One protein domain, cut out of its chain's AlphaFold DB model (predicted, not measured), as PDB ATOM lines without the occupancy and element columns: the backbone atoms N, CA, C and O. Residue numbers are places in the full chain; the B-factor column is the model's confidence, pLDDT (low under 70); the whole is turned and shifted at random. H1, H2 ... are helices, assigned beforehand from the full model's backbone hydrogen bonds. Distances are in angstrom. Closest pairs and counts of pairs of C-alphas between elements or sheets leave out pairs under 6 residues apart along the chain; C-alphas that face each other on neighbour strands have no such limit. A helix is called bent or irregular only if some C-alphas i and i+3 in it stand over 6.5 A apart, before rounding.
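AT A GLANCE: This is residues 181 to 255 of the 453 residues of an uncharacterized protein of Methylococcaceae bacterium HT2 (UniProt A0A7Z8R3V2). With little regular structure, this is mostly winding loop: after a small loop at residues 186 to 195, the chain runs out along residues 199 to 206 beside one long closing helix, H2, then turns and folds back along residues 213 to 220. A short helix, H1, comes just before H2. The printed part has 75 residues, 19 of them in the two named helices, H1 then H2, with no named strand; the class is all helix. It is compact, with a radius of gyration of the C-alphas of 13.1 A and spans of 39 by 27 by 17 A.

HOW THE PARTS SIT: Look first at residues 186 to 187, which pair antiparallel with residues 194 to 195. Further on, H1, residues 234 to 238, and H2, residues 242 to 255, are apart, though a tight link of 3 residues joins them. In H2 every O i to N i+4 pair is within hydrogen-bond range; in H1 0 of 1 is, but 2 of 2 O i to N i+3 pairs are.

IN THESE COORDINATES: Find C-alpha 234 at (-40.474, -32.136, -47.642), where H1 begins; it is neither bent nor irregular, but only just: C-alphas 234 and 237 are 6.3 A apart. H2 runs 19.9 A to C-alpha 255 at (-34.349, -27.435, -22.662).

THE WHOLE: The C-alphas of Lys 182 and Gly 209, the two farthest apart, are 39.7 A apart. The printed part has no cut, and residues 181 to 233 hold no named element. Look for pLDDT under 70 at residues 181 to 183.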
ATOM      1  N   THR A 181     -30.380 -38.708 -55.725       57.12
ATOM      2  CA  THR A 181     -31.053 -37.401 -55.697       57.12
ATOM      3  C   THR A 181     -30.112 -36.278 -56.134       57.12
ATOM      4  O   THR A 181     -29.220 -35.858 -55.404       57.12
ATOM      5  N   LYS A 182     -30.340 -35.728 -57.338       55.78
ATOM      6  CA  LYS A 182     -29.725 -34.460 -57.768       55.78
ATOM      7  C   LYS A 182     -30.217 -33.353 -56.832       55.78
ATOM      8  O   LYS A 182     -31.347 -32.889 -56.962       55.78
ATOM      9  N   THR A 183     -29.392 -32.964 -55.871       59.19
ATOM     10  CA  THR A 183     -29.681 -31.858 -54.959       59.19
ATOM     11  C   THR A 183     -28.845 -30.660 -55.381       59.19
ATOM     12  O   THR A 183     -27.625 -30.735 -55.477       59.19
ATOM     13  N   ASN A 184     -29.513 -29.555 -55.701       70.25
ATOM     14  CA  ASN A 184     -28.823 -28.295 -55.936       70.25
ATOM     15  C   ASN A 184     -28.462 -27.694 -54.578       70.25
ATOM     16  O   ASN A 184     -29.333 -27.559 -53.710       70.25
ATOM     17  N   ASN A 185     -27.198 -27.302 -54.415       83.50
ATOM     18  CA  ASN A 185     -26.766 -26.562 -53.236       83.50
ATOM     19  C   ASN A 185     -27.665 -25.336 -53.054       83.50
ATOM     20  O   ASN A 185     -27.862 -24.545 -53.978       83.50
ATOM     21  N   THR A 186     -28.232 -25.204 -51.862       90.31
ATOM     22  CA  THR A 186     -29.165 -24.136 -51.498       90.31
ATOM     23  C   THR A 186     -28.607 -23.387 -50.300       90.31
ATOM     24  O   THR A 186     -27.873 -23.950 -49.489       90.31
ATOM     25  N   ARG A 187     -28.931 -22.100 -50.182       93.38
ATOM     26  CA  ARG A 187     -28.499 -21.297 -49.042       93.38
ATOM     27  C   ARG A 187     -29.263 -21.707 -47.780       93.38
ATOM     28  O   ARG A 187     -30.492 -21.698 -47.781       93.38
ATOM     29  N   CYS A 188     -28.545 -22.055 -46.715       94.38
ATOM     30  CA  CYS A 188     -29.136 -22.364 -45.420       94.38
ATOM     31  C   CYS A 188     -29.846 -21.133 -44.845       94.38
ATOM     32  O   CYS A 188     -29.251 -20.060 -44.775       94.38
ATOM     33  N   LEU A 189     -31.083 -21.298 -44.370       94.19
ATOM     34  CA  LEU A 189     -31.869 -20.214 -43.767       94.19
ATOM     35  C   LEU A 189     -31.308 -19.694 -42.433       94.19
ATOM     36  O   LEU A 189     -31.691 -18.608 -42.013       94.19
ATOM     37  N   ILE A 190     -30.446 -20.464 -41.762       94.94
ATOM     38  CA  ILE A 190     -29.845 -20.080 -40.476       94.94
ATOM     39  C   ILE A 190     -28.387 -19.660 -40.663       94.94
ATOM     40  O   ILE A 190     -28.047 -18.530 -40.337       94.94
ATOM     41  N   SER A 191     -27.529 -20.531 -41.213       93.50
ATOM     42  CA  SER A 191     -26.098 -20.214 -41.345       93.50
ATOM     43  C   SER A 191     -25.771 -19.310 -42.536       93.50
ATOM     44  O   SER A 191     -24.702 -18.714 -42.580       93.50
ATOM     45  N   GLY A 192     -26.650 -19.221 -43.539       94.31
ATOM     46  CA  GLY A 192     -26.373 -18.493 -44.779       94.31
ATOM     47  C   GLY A 192     -25.374 -19.184 -45.719       94.31
ATOM     48  O   GLY A 192     -25.113 -18.658 -46.803       94.31
ATOM     49  N   GLU A 193     -24.844 -20.355 -45.364       94.38
ATOM     50  CA  GLU A 193     -23.895 -21.134 -46.173       94.38
ATOM     51  C   GLU A 193     -24.599 -21.937 -47.278       94.38
ATOM     52  O   GLU A 193     -25.795 -22.218 -47.195       94.38
ATOM     53  N   LEU A 194     -23.866 -22.326 -48.326       93.75
ATOM     54  CA  LEU A 194     -24.380 -23.217 -49.372       93.75
ATOM     55  C   LEU A 194     -24.293 -24.673 -48.911       93.75
ATOM     56  O   LEU A 194     -23.203 -25.171 -48.648       93.75
ATOM     57  N   ILE A 195     -25.439 -25.349 -48.835       92.12
ATOM     58  CA  ILE A 195     -25.566 -26.693 -48.265       92.12
ATOM     59  C   ILE A 195     -26.486 -27.583 -49.103       92.12
ATOM     60  O   ILE A 195     -27.276 -27.099 -49.918       92.12
ATOM     61  N   THR A 196     -26.430 -28.890 -48.851       88.75
ATOM     62  CA  THR A 196     -27.462 -29.839 -49.285       88.75
ATOM     63  C   THR A 196     -28.565 -29.893 -48.224       88.75
ATOM     64  O   THR A 196     -28.288 -30.300 -47.093       88.75
ATOM     65  N   PRO A 197     -29.804 -29.465 -48.529       89.62
ATOM     66  CA  PRO A 197     -30.859 -29.377 -47.526       89.62
ATOM     67  C   PRO A 197     -31.384 -30.755 -47.118       89.62
ATOM     68  O   PRO A 197     -31.635 -31.620 -47.964       89.62
ATOM     69  N   LEU A 198     -31.629 -30.932 -45.818       89.06
ATOM     70  CA  LEU A 198     -32.252 -32.144 -45.293       89.06
ATOM     71  C   LEU A 198     -33.688 -32.322 -45.807       89.06
ATOM     72  O   LEU A 198     -34.529 -31.429 -45.713       89.06
ATOM     73  N   GLU A 199     -34.026 -33.533 -46.251       86.62
ATOM     74  CA  GLU A 199     -35.418 -33.884 -46.564       86.62
ATOM     75  C   GLU A 199     -36.299 -34.005 -45.311       86.62
ATOM     76  O   GLU A 199     -37.517 -33.810 -45.355       86.62
ATOM     77  N   SER A 200     -35.724 -34.391 -44.176       88.50
ATOM     78  CA  SER A 200     -36.454 -34.614 -42.926       88.50
ATOM     79  C   SER A 200     -35.587 -34.193 -41.760       88.50
ATOM     80  O   SER A 200     -34.479 -34.697 -41.605       88.50
ATOM     81  N   HIS A 201     -36.091 -33.257 -40.964       92.00
ATOM     82  CA  HIS A 201     -35.379 -32.793 -39.786       92.00
ATOM     83  C   HIS A 201     -35.519 -33.798 -38.631       92.00
ATOM     84  O   HIS A 201     -36.503 -34.549 -38.583       92.00
ATOM     85  N   PRO A 202     -34.562 -33.813 -37.684       91.81
ATOM     86  CA  PRO A 202     -34.671 -34.617 -36.477       91.81
ATOM     87  C   PRO A 202     -35.875 -34.191 -35.622       91.81
ATOM     88  O   PRO A 202     -36.423 -33.093 -35.762       91.81
ATOM     89  N   LYS A 203     -36.310 -35.091 -34.740       93.06
ATOM     90  CA  LYS A 203     -37.542 -34.925 -33.963       93.06
ATOM     91  C   LYS A 203     -37.301 -34.280 -32.597       93.06
ATOM     92  O   LYS A 203     -36.360 -34.637 -31.886       93.06
ATOM     93  N   ILE A 204     -38.229 -33.416 -32.205       95.75
ATOM     94  CA  ILE A 204     -38.406 -32.912 -30.845       95.75
ATOM     95  C   ILE A 204     -39.189 -33.944 -30.029       95.75
ATOM     96  O   ILE A 204     -40.221 -34.446 -30.472       95.75
ATOM     97  N   LYS A 205     -38.697 -34.283 -28.842       93.50
ATOM     98  CA  LYS A 205     -39.282 -35.238 -27.896       93.50
ATOM     99  C   LYS A 205     -39.863 -34.488 -26.691       93.50
ATOM    100  O   LYS A 205     -39.716 -33.280 -26.565       93.50
ATOM    101  N   GLY A 206     -40.568 -35.207 -25.815       92.19
ATOM    102  CA  GLY A 206     -41.125 -34.637 -24.577       92.19
ATOM    103  C   GLY A 206     -42.498 -33.968 -24.717       92.19
ATOM    104  O   GLY A 206     -43.061 -33.527 -23.722       92.19
ATOM    105  N   LEU A 207     -43.100 -33.951 -25.914       95.62
ATOM    106  CA  LEU A 207     -44.407 -33.316 -26.150       95.62
ATOM    107  C   LEU A 207     -45.607 -34.279 -26.102       95.62
ATOM    108  O   LEU A 207     -46.750 -33.852 -26.269       95.62
ATOM    109  N   ALA A 208     -45.385 -35.572 -25.840       93.31
ATOM    110  CA  ALA A 208     -46.445 -36.587 -25.844       93.31
ATOM    111  C   ALA A 208     -47.596 -36.268 -24.871       93.31
ATOM    112  O   ALA A 208     -48.765 -36.472 -25.191       93.31
ATOM    113  N   GLY A 209     -47.281 -35.691 -23.706       91.44
ATOM    114  CA  GLY A 209     -48.279 -35.287 -22.710       91.44
ATOM    115  C   GLY A 209     -49.131 -34.072 -23.104       91.44
ATOM    116  O   GLY A 209     -50.092 -33.767 -22.397       91.44
ATOM    117  N   VAL A 210     -48.789 -33.386 -24.200       92.56
ATOM    118  CA  VAL A 210     -49.425 -32.143 -24.671       92.56
ATOM    119  C   VAL A 210     -49.822 -32.206 -26.156       92.56
ATOM    120  O   VAL A 210     -49.734 -31.222 -26.893       92.56
ATOM    121  N   GLY A 211     -50.251 -33.387 -26.615       92.19
ATOM    122  CA  GLY A 211     -50.757 -33.617 -27.978       92.19
ATOM    123  C   GLY A 211     -49.702 -34.024 -29.014       92.19
ATOM    124  O   GLY A 211     -50.019 -34.133 -30.200       92.19
ATOM    125  N   GLY A 212     -48.456 -34.230 -28.583       94.19
ATOM    126  CA  GLY A 212     -47.362 -34.717 -29.422       94.19
ATOM    127  C   GLY A 212     -47.333 -36.232 -29.569       94.19
ATOM    128  O   GLY A 212     -48.079 -36.965 -28.918       94.19
ATOM    129  N   GLN A 213     -46.442 -36.713 -30.427       92.94
ATOM    130  CA  GLN A 213     -46.202 -38.142 -30.609       92.94
ATOM    131  C   GLN A 213     -45.142 -38.649 -29.627       92.94
ATOM    132  O   GLN A 213     -44.118 -38.005 -29.410       92.94
ATOM    133  N   ALA A 214     -45.320 -39.863 -29.096       86.44
ATOM    134  CA  ALA A 214     -44.305 -40.506 -28.251       86.44
ATOM    135  C   ALA A 214     -42.965 -40.696 -28.990       86.44
ATOM    136  O   ALA A 214     -41.897 -40.591 -28.394       86.44
ATOM    137  N   SER A 215     -43.023 -40.910 -30.311       85.06
ATOM    138  CA  SER A 215     -41.836 -41.008 -31.173       85.06
ATOM    139  C   SER A 215     -41.181 -39.657 -31.500       85.06
ATOM    140  O   SER A 215     -40.168 -39.634 -32.200       85.06
ATOM    141  N   GLY A 216     -41.756 -38.554 -31.020       92.38
ATOM    142  CA  GLY A 216     -41.350 -37.182 -31.297       92.38
ATOM    143  C   GLY A 216     -42.048 -36.555 -32.504       92.38
ATOM    144  O   GLY A 216     -42.579 -37.240 -33.385       92.38
ATOM    145  N   ASP A 217     -41.987 -35.230 -32.539       94.81
ATOM    146  CA  ASP A 217     -42.630 -34.346 -33.503       94.81
ATOM    147  C   ASP A 217     -41.580 -33.513 -34.260       94.81
ATOM    148  O   ASP A 217     -40.458 -33.344 -33.790       94.81
ATOM    149  N   VAL A 218     -41.907 -32.967 -35.431       94.50
ATOM    150  CA  VAL A 218     -40.986 -32.104 -36.201       94.50
ATOM    151  C   VAL A 218     -41.414 -30.637 -36.162       94.50
ATOM    152  O   VAL A 218     -42.601 -30.336 -36.272       94.50
ATOM    153  N   ILE A 219     -40.453 -29.713 -36.028       94.31
ATOM    154  CA  ILE A 219     -40.713 -28.265 -36.184       94.31
ATOM    155  C   ILE A 219     -40.938 -27.934 -37.662       94.31
ATOM    156  O   ILE A 219     -41.895 -27.256 -38.023       94.31
ATOM    157  N   VAL A 220     -40.059 -28.444 -38.524       91.44
ATOM    158  CA  VAL A 220     -40.125 -28.274 -39.975       91.44
ATOM    159  C   VAL A 220     -40.537 -29.610 -40.583       91.44
ATOM    160  O   VAL A 220     -39.764 -30.566 -40.569       91.44
ATOM    161  N   GLY A 221     -41.766 -29.692 -41.094       87.56
ATOM    162  CA  GLY A 221     -42.295 -30.913 -41.699       87.56
ATOM    163  C   GLY A 221     -43.358 -30.637 -42.755       87.56
ATOM    164  O   GLY A 221     -44.489 -30.280 -42.426       87.56
ATOM    165  N   MET A 222     -43.009 -30.862 -44.024       87.38
ATOM    166  CA  MET A 222     -43.910 -30.738 -45.177       87.38
ATOM    167  C   MET A 222     -44.160 -32.120 -45.800       87.38
ATOM    168  O   MET A 222     -43.592 -32.499 -46.818       87.38
ATOM    169  N   ASP A 223     -45.002 -32.922 -45.167       80.69
ATOM    170  CA  ASP A 223     -45.252 -34.319 -45.546       80.69
ATOM    171  C   ASP A 223     -46.130 -34.496 -46.801       80.69
ATOM    172  O   ASP A 223     -46.134 -35.574 -47.395       80.69
ATOM    173  N   LYS A 224     -46.842 -33.449 -47.239       84.56
ATOM    174  CA  LYS A 224     -47.749 -33.479 -48.399       84.56
ATOM    175  C   LYS A 224     -47.254 -32.602 -49.544       84.56
ATOM    176  O   LYS A 224     -46.659 -31.551 -49.313       84.56
ATOM    177  N   GLY A 225     -47.582 -32.993 -50.779       84.25
ATOM    178  CA  GLY A 225     -47.226 -32.241 -51.989       84.25
ATOM    179  C   GLY A 225     -47.750 -30.800 -51.999       84.25
ATOM    180  O   GLY A 225     -47.055 -29.908 -52.457       84.25
ATOM    181  N   ALA A 226     -48.917 -30.546 -51.396       88.00
ATOM    182  CA  ALA A 226     -49.484 -29.198 -51.282       88.00
ATOM    183  C   ALA A 226     -48.637 -28.221 -50.438       88.00
ATOM    184  O   ALA A 226     -48.840 -27.015 -50.522       88.00
ATOM    185  N   PHE A 227     -47.703 -28.722 -49.620       85.25
ATOM    186  CA  PHE A 227     -46.802 -27.908 -48.791       85.25
ATOM    187  C   PHE A 227     -45.399 -27.758 -49.406       85.25
ATOM    188  O   PHE A 227     -44.500 -27.215 -48.762       85.25
ATOM    189  N   GLN A 228     -45.193 -28.282 -50.617       86.56
ATOM    190  CA  GLN A 228     -43.927 -28.238 -51.347       86.56
ATOM    191  C   GLN A 228     -43.933 -27.062 -52.325       86.56
ATOM    192  O   GLN A 228     -44.963 -26.728 -52.911       86.56
ATOM    193  N   SER A 229     -42.795 -26.393 -52.479       84.81
ATOM    194  CA  SER A 229     -42.678 -25.154 -53.255       84.81
ATOM    195  C   SER A 229     -41.315 -25.106 -53.942       84.81
ATOM    196  O   SER A 229     -40.364 -25.713 -53.460       84.81
ATOM    197  N   TYR A 230     -41.209 -24.406 -55.077       83.81
ATOM    198  CA  TYR A 230     -39.933 -24.180 -55.783       83.81
ATOM    199  C   TYR A 230     -39.133 -25.456 -56.125       83.81
ATOM    200  O   TYR A 230     -37.911 -25.428 -56.218       83.81
ATOM    201  N   GLY A 231     -39.816 -26.593 -56.305       83.12
ATOM    202  CA  GLY A 231     -39.181 -27.891 -56.568       83.12
ATOM    203  C   GLY A 231     -38.591 -28.588 -55.334       83.12
ATOM    204  O   GLY A 231     -38.114 -29.715 -55.456       83.12
ATOM    205  N   PHE A 232     -38.662 -27.972 -54.149       85.62
ATOM    206  CA  PHE A 232     -38.208 -28.566 -52.896       85.62
ATOM    207  C   PHE A 232     -39.205 -29.582 -52.353       85.62
ATOM    208  O   PHE A 232     -40.408 -29.320 -52.274       85.62
ATOM    209  N   LYS A 233     -38.694 -30.736 -51.915       87.19
ATOM    210  CA  LYS A 233     -39.500 -31.800 -51.317       87.19
ATOM    211  C   LYS A 233     -39.348 -31.800 -49.805       87.19
ATOM    212  O   LYS A 233     -38.251 -31.674 -49.266       87.19
ATOM    213  N   LYS A 234     -40.455 -32.042 -49.106       89.44
ATOM    214  CA  LYS A 234     -40.474 -32.136 -47.642       89.44
ATOM    215  C   LYS A 234     -39.784 -30.935 -46.978       89.44
ATOM    216  O   LYS A 234     -40.049 -29.795 -47.347       89.44
ATOM    217  N   SER A 235     -38.913 -31.188 -46.003       90.31
ATOM    218  CA  SER A 235     -38.270 -30.149 -45.188       90.31
ATOM    219  C   SER A 235     -37.277 -29.295 -45.975       90.31
ATOM    220  O   SER A 235     -36.907 -28.230 -45.500       90.31
ATOM    221  N   GLN A 236     -36.925 -29.681 -47.210       90.19
ATOM    222  CA  GLN A 236     -36.092 -28.852 -48.085       90.19
ATOM    223  C   GLN A 236     -36.723 -27.481 -48.360       90.19
ATOM    224  O   GLN A 236     -36.003 -26.537 -48.667       90.19
ATOM    225  N   ASN A 237     -38.049 -27.351 -48.207       88.88
ATOM    226  CA  ASN A 237     -38.750 -26.072 -48.329       88.88
ATOM    227  C   ASN A 237     -38.327 -25.051 -47.248       88.88
ATOM    228  O   ASN A 237     -38.514 -23.853 -47.418       88.88
ATOM    229  N   ALA A 238     -37.725 -25.512 -46.147       91.94
ATOM    230  CA  ALA A 238     -37.001 -24.676 -45.198       91.94
ATOM    231  C   ALA A 238     -35.544 -25.154 -45.122       91.94
ATOM    232  O   ALA A 238     -35.139 -25.830 -44.178       91.94
ATOM    233  N   ALA A 239     -34.776 -24.822 -46.163       92.62
ATOM    234  CA  ALA A 239     -33.426 -25.326 -46.384       92.62
ATOM    235  C   ALA A 239     -32.496 -25.095 -45.180       92.62
ATOM    236  O   ALA A 239     -32.102 -23.968 -44.863       92.62
ATOM    237  N   MET A 240     -32.113 -26.189 -44.524       94.44
ATOM    238  CA  MET A 240     -31.136 -26.214 -43.439       94.44
ATOM    239  C   MET A 240     -30.200 -27.406 -43.609       94.44
ATOM    240  O   MET A 240     -30.603 -28.458 -44.113       94.44
ATOM    241  N   SER A 241     -28.945 -27.223 -43.198       92.88
ATOM    242  CA  SER A 241     -27.991 -28.324 -43.129       92.88
ATOM    243  C   SER A 241     -28.355 -29.288 -42.005       92.88
ATOM    244  O   SER A 241     -29.064 -28.941 -41.055       92.88
ATOM    245  N   GLU A 242     -27.821 -30.501 -42.086       92.44
ATOM    246  CA  GLU A 242     -27.979 -31.491 -41.029       92.44
ATOM    247  C   GLU A 242     -27.394 -31.032 -39.693       92.44
ATOM    248  O   GLU A 242     -28.000 -31.242 -38.645       92.44
ATOM    249  N   GLN A 243     -26.262 -30.333 -39.729       92.69
ATOM    250  CA  GLN A 243     -25.638 -29.789 -38.531       92.69
ATOM    251  C   GLN A 243     -26.542 -28.757 -37.843       92.69
ATOM    252  O   GLN A 243     -26.788 -28.870 -36.645       92.69
ATOM    253  N   VAL A 244     -27.093 -27.795 -38.593       95.44
ATOM    254  CA  VAL A 244     -28.036 -26.797 -38.053       95.44
ATOM    255  C   VAL A 244     -29.274 -27.480 -37.479       95.44
ATOM    256  O   VAL A 244     -29.715 -27.137 -36.380       95.44
ATOM    257  N   ALA A 245     -29.822 -28.467 -38.192       95.25
ATOM    258  CA  ALA A 245     -31.008 -29.171 -37.737       95.25
ATOM    259  C   ALA A 245     -30.769 -29.948 -36.436       95.25
ATOM    260  O   ALA A 245     -31.588 -29.881 -35.520       95.25
ATOM    261  N   ASN A 246     -29.627 -30.629 -36.318       94.25
ATOM    262  CA  ASN A 246     -29.244 -31.313 -35.088       94.25
ATOM    263  C   ASN A 246     -29.012 -30.336 -33.930       94.25
ATOM    264  O   ASN A 246     -29.464 -30.625 -32.825       94.25
ATOM    265  N   LYS A 247     -28.397 -29.166 -34.169       95.62
ATOM    266  CA  LYS A 247     -28.181 -28.140 -33.131       95.62
ATOM    267  C   LYS A 247     -29.483 -27.670 -32.497       95.62
ATOM    268  O   LYS A 247     -29.652 -27.814 -31.288       95.62
ATOM    269  N   TYR A 248     -30.426 -27.154 -33.291       96.31
ATOM    270  CA  TYR A 248     -31.658 -26.620 -32.704       96.31
ATOM    271  C   TYR A 248     -32.517 -27.728 -32.066       96.31
ATOM    272  O   TYR A 248     -33.201 -27.470 -31.076       96.31
ATOM    273  N   VAL A 249     -32.497 -28.955 -32.610       95.69
ATOM    274  CA  VAL A 249     -33.235 -30.093 -32.037       95.69
ATOM    275  C   VAL A 249     -32.616 -30.543 -30.718       95.69
ATOM    276  O   VAL A 249     -33.352 -30.773 -29.760       95.69
ATOM    277  N   ALA A 250     -31.289 -30.661 -30.653       94.75
ATOM    278  CA  ALA A 250     -30.577 -31.015 -29.431       94.75
ATOM    279  C   ALA A 250     -30.820 -29.970 -28.338       94.75
ATOM    280  O   ALA A 250     -31.215 -30.344 -27.236       94.75
ATOM    281  N   ALA A 251     -30.689 -28.681 -28.672       96.00
ATOM    282  CA  ALA A 251     -30.992 -27.579 -27.762       96.00
ATOM    283  C   ALA A 251     -32.420 -27.658 -27.224       96.00
ATOM    284  O   ALA A 251     -32.620 -27.673 -26.015       96.00
ATOM    285  N   LEU A 252     -33.421 -27.770 -28.101       96.94
ATOM    286  CA  LEU A 252     -34.811 -27.762 -27.657       96.94
ATOM    287  C   LEU A 252     -35.193 -29.021 -26.865       96.94
ATOM    288  O   LEU A 252     -35.924 -28.915 -25.887       96.94
ATOM    289  N   ASN A 253     -34.683 -30.198 -27.241       95.38
ATOM    290  CA  ASN A 253     -34.891 -31.419 -26.457       95.38
ATOM    291  C   ASN A 253     -34.272 -31.307 -25.064       95.38
ATOM    292  O   ASN A 253     -34.915 -31.687 -24.092       95.38
ATOM    293  N   PHE A 254     -33.050 -30.779 -24.979       94.25
ATOM    294  CA  PHE A 254     -32.373 -30.555 -23.707       94.25
ATOM    295  C   PHE A 254     -33.164 -29.583 -22.830       94.25
ATOM    296  O   PHE A 254     -33.446 -29.893 -21.681       94.25
ATOM    297  N   LEU A 255     -33.584 -28.448 -23.385       94.94
ATOM    298  CA  LEU A 255     -34.349 -27.435 -22.662       94.94
ATOM    299  C   LEU A 255     -35.706 -27.971 -22.165       94.94
ATOM    300  O   LEU A 255     -36.014 -27.844 -20.985       94.94
TER     301      LEU A 255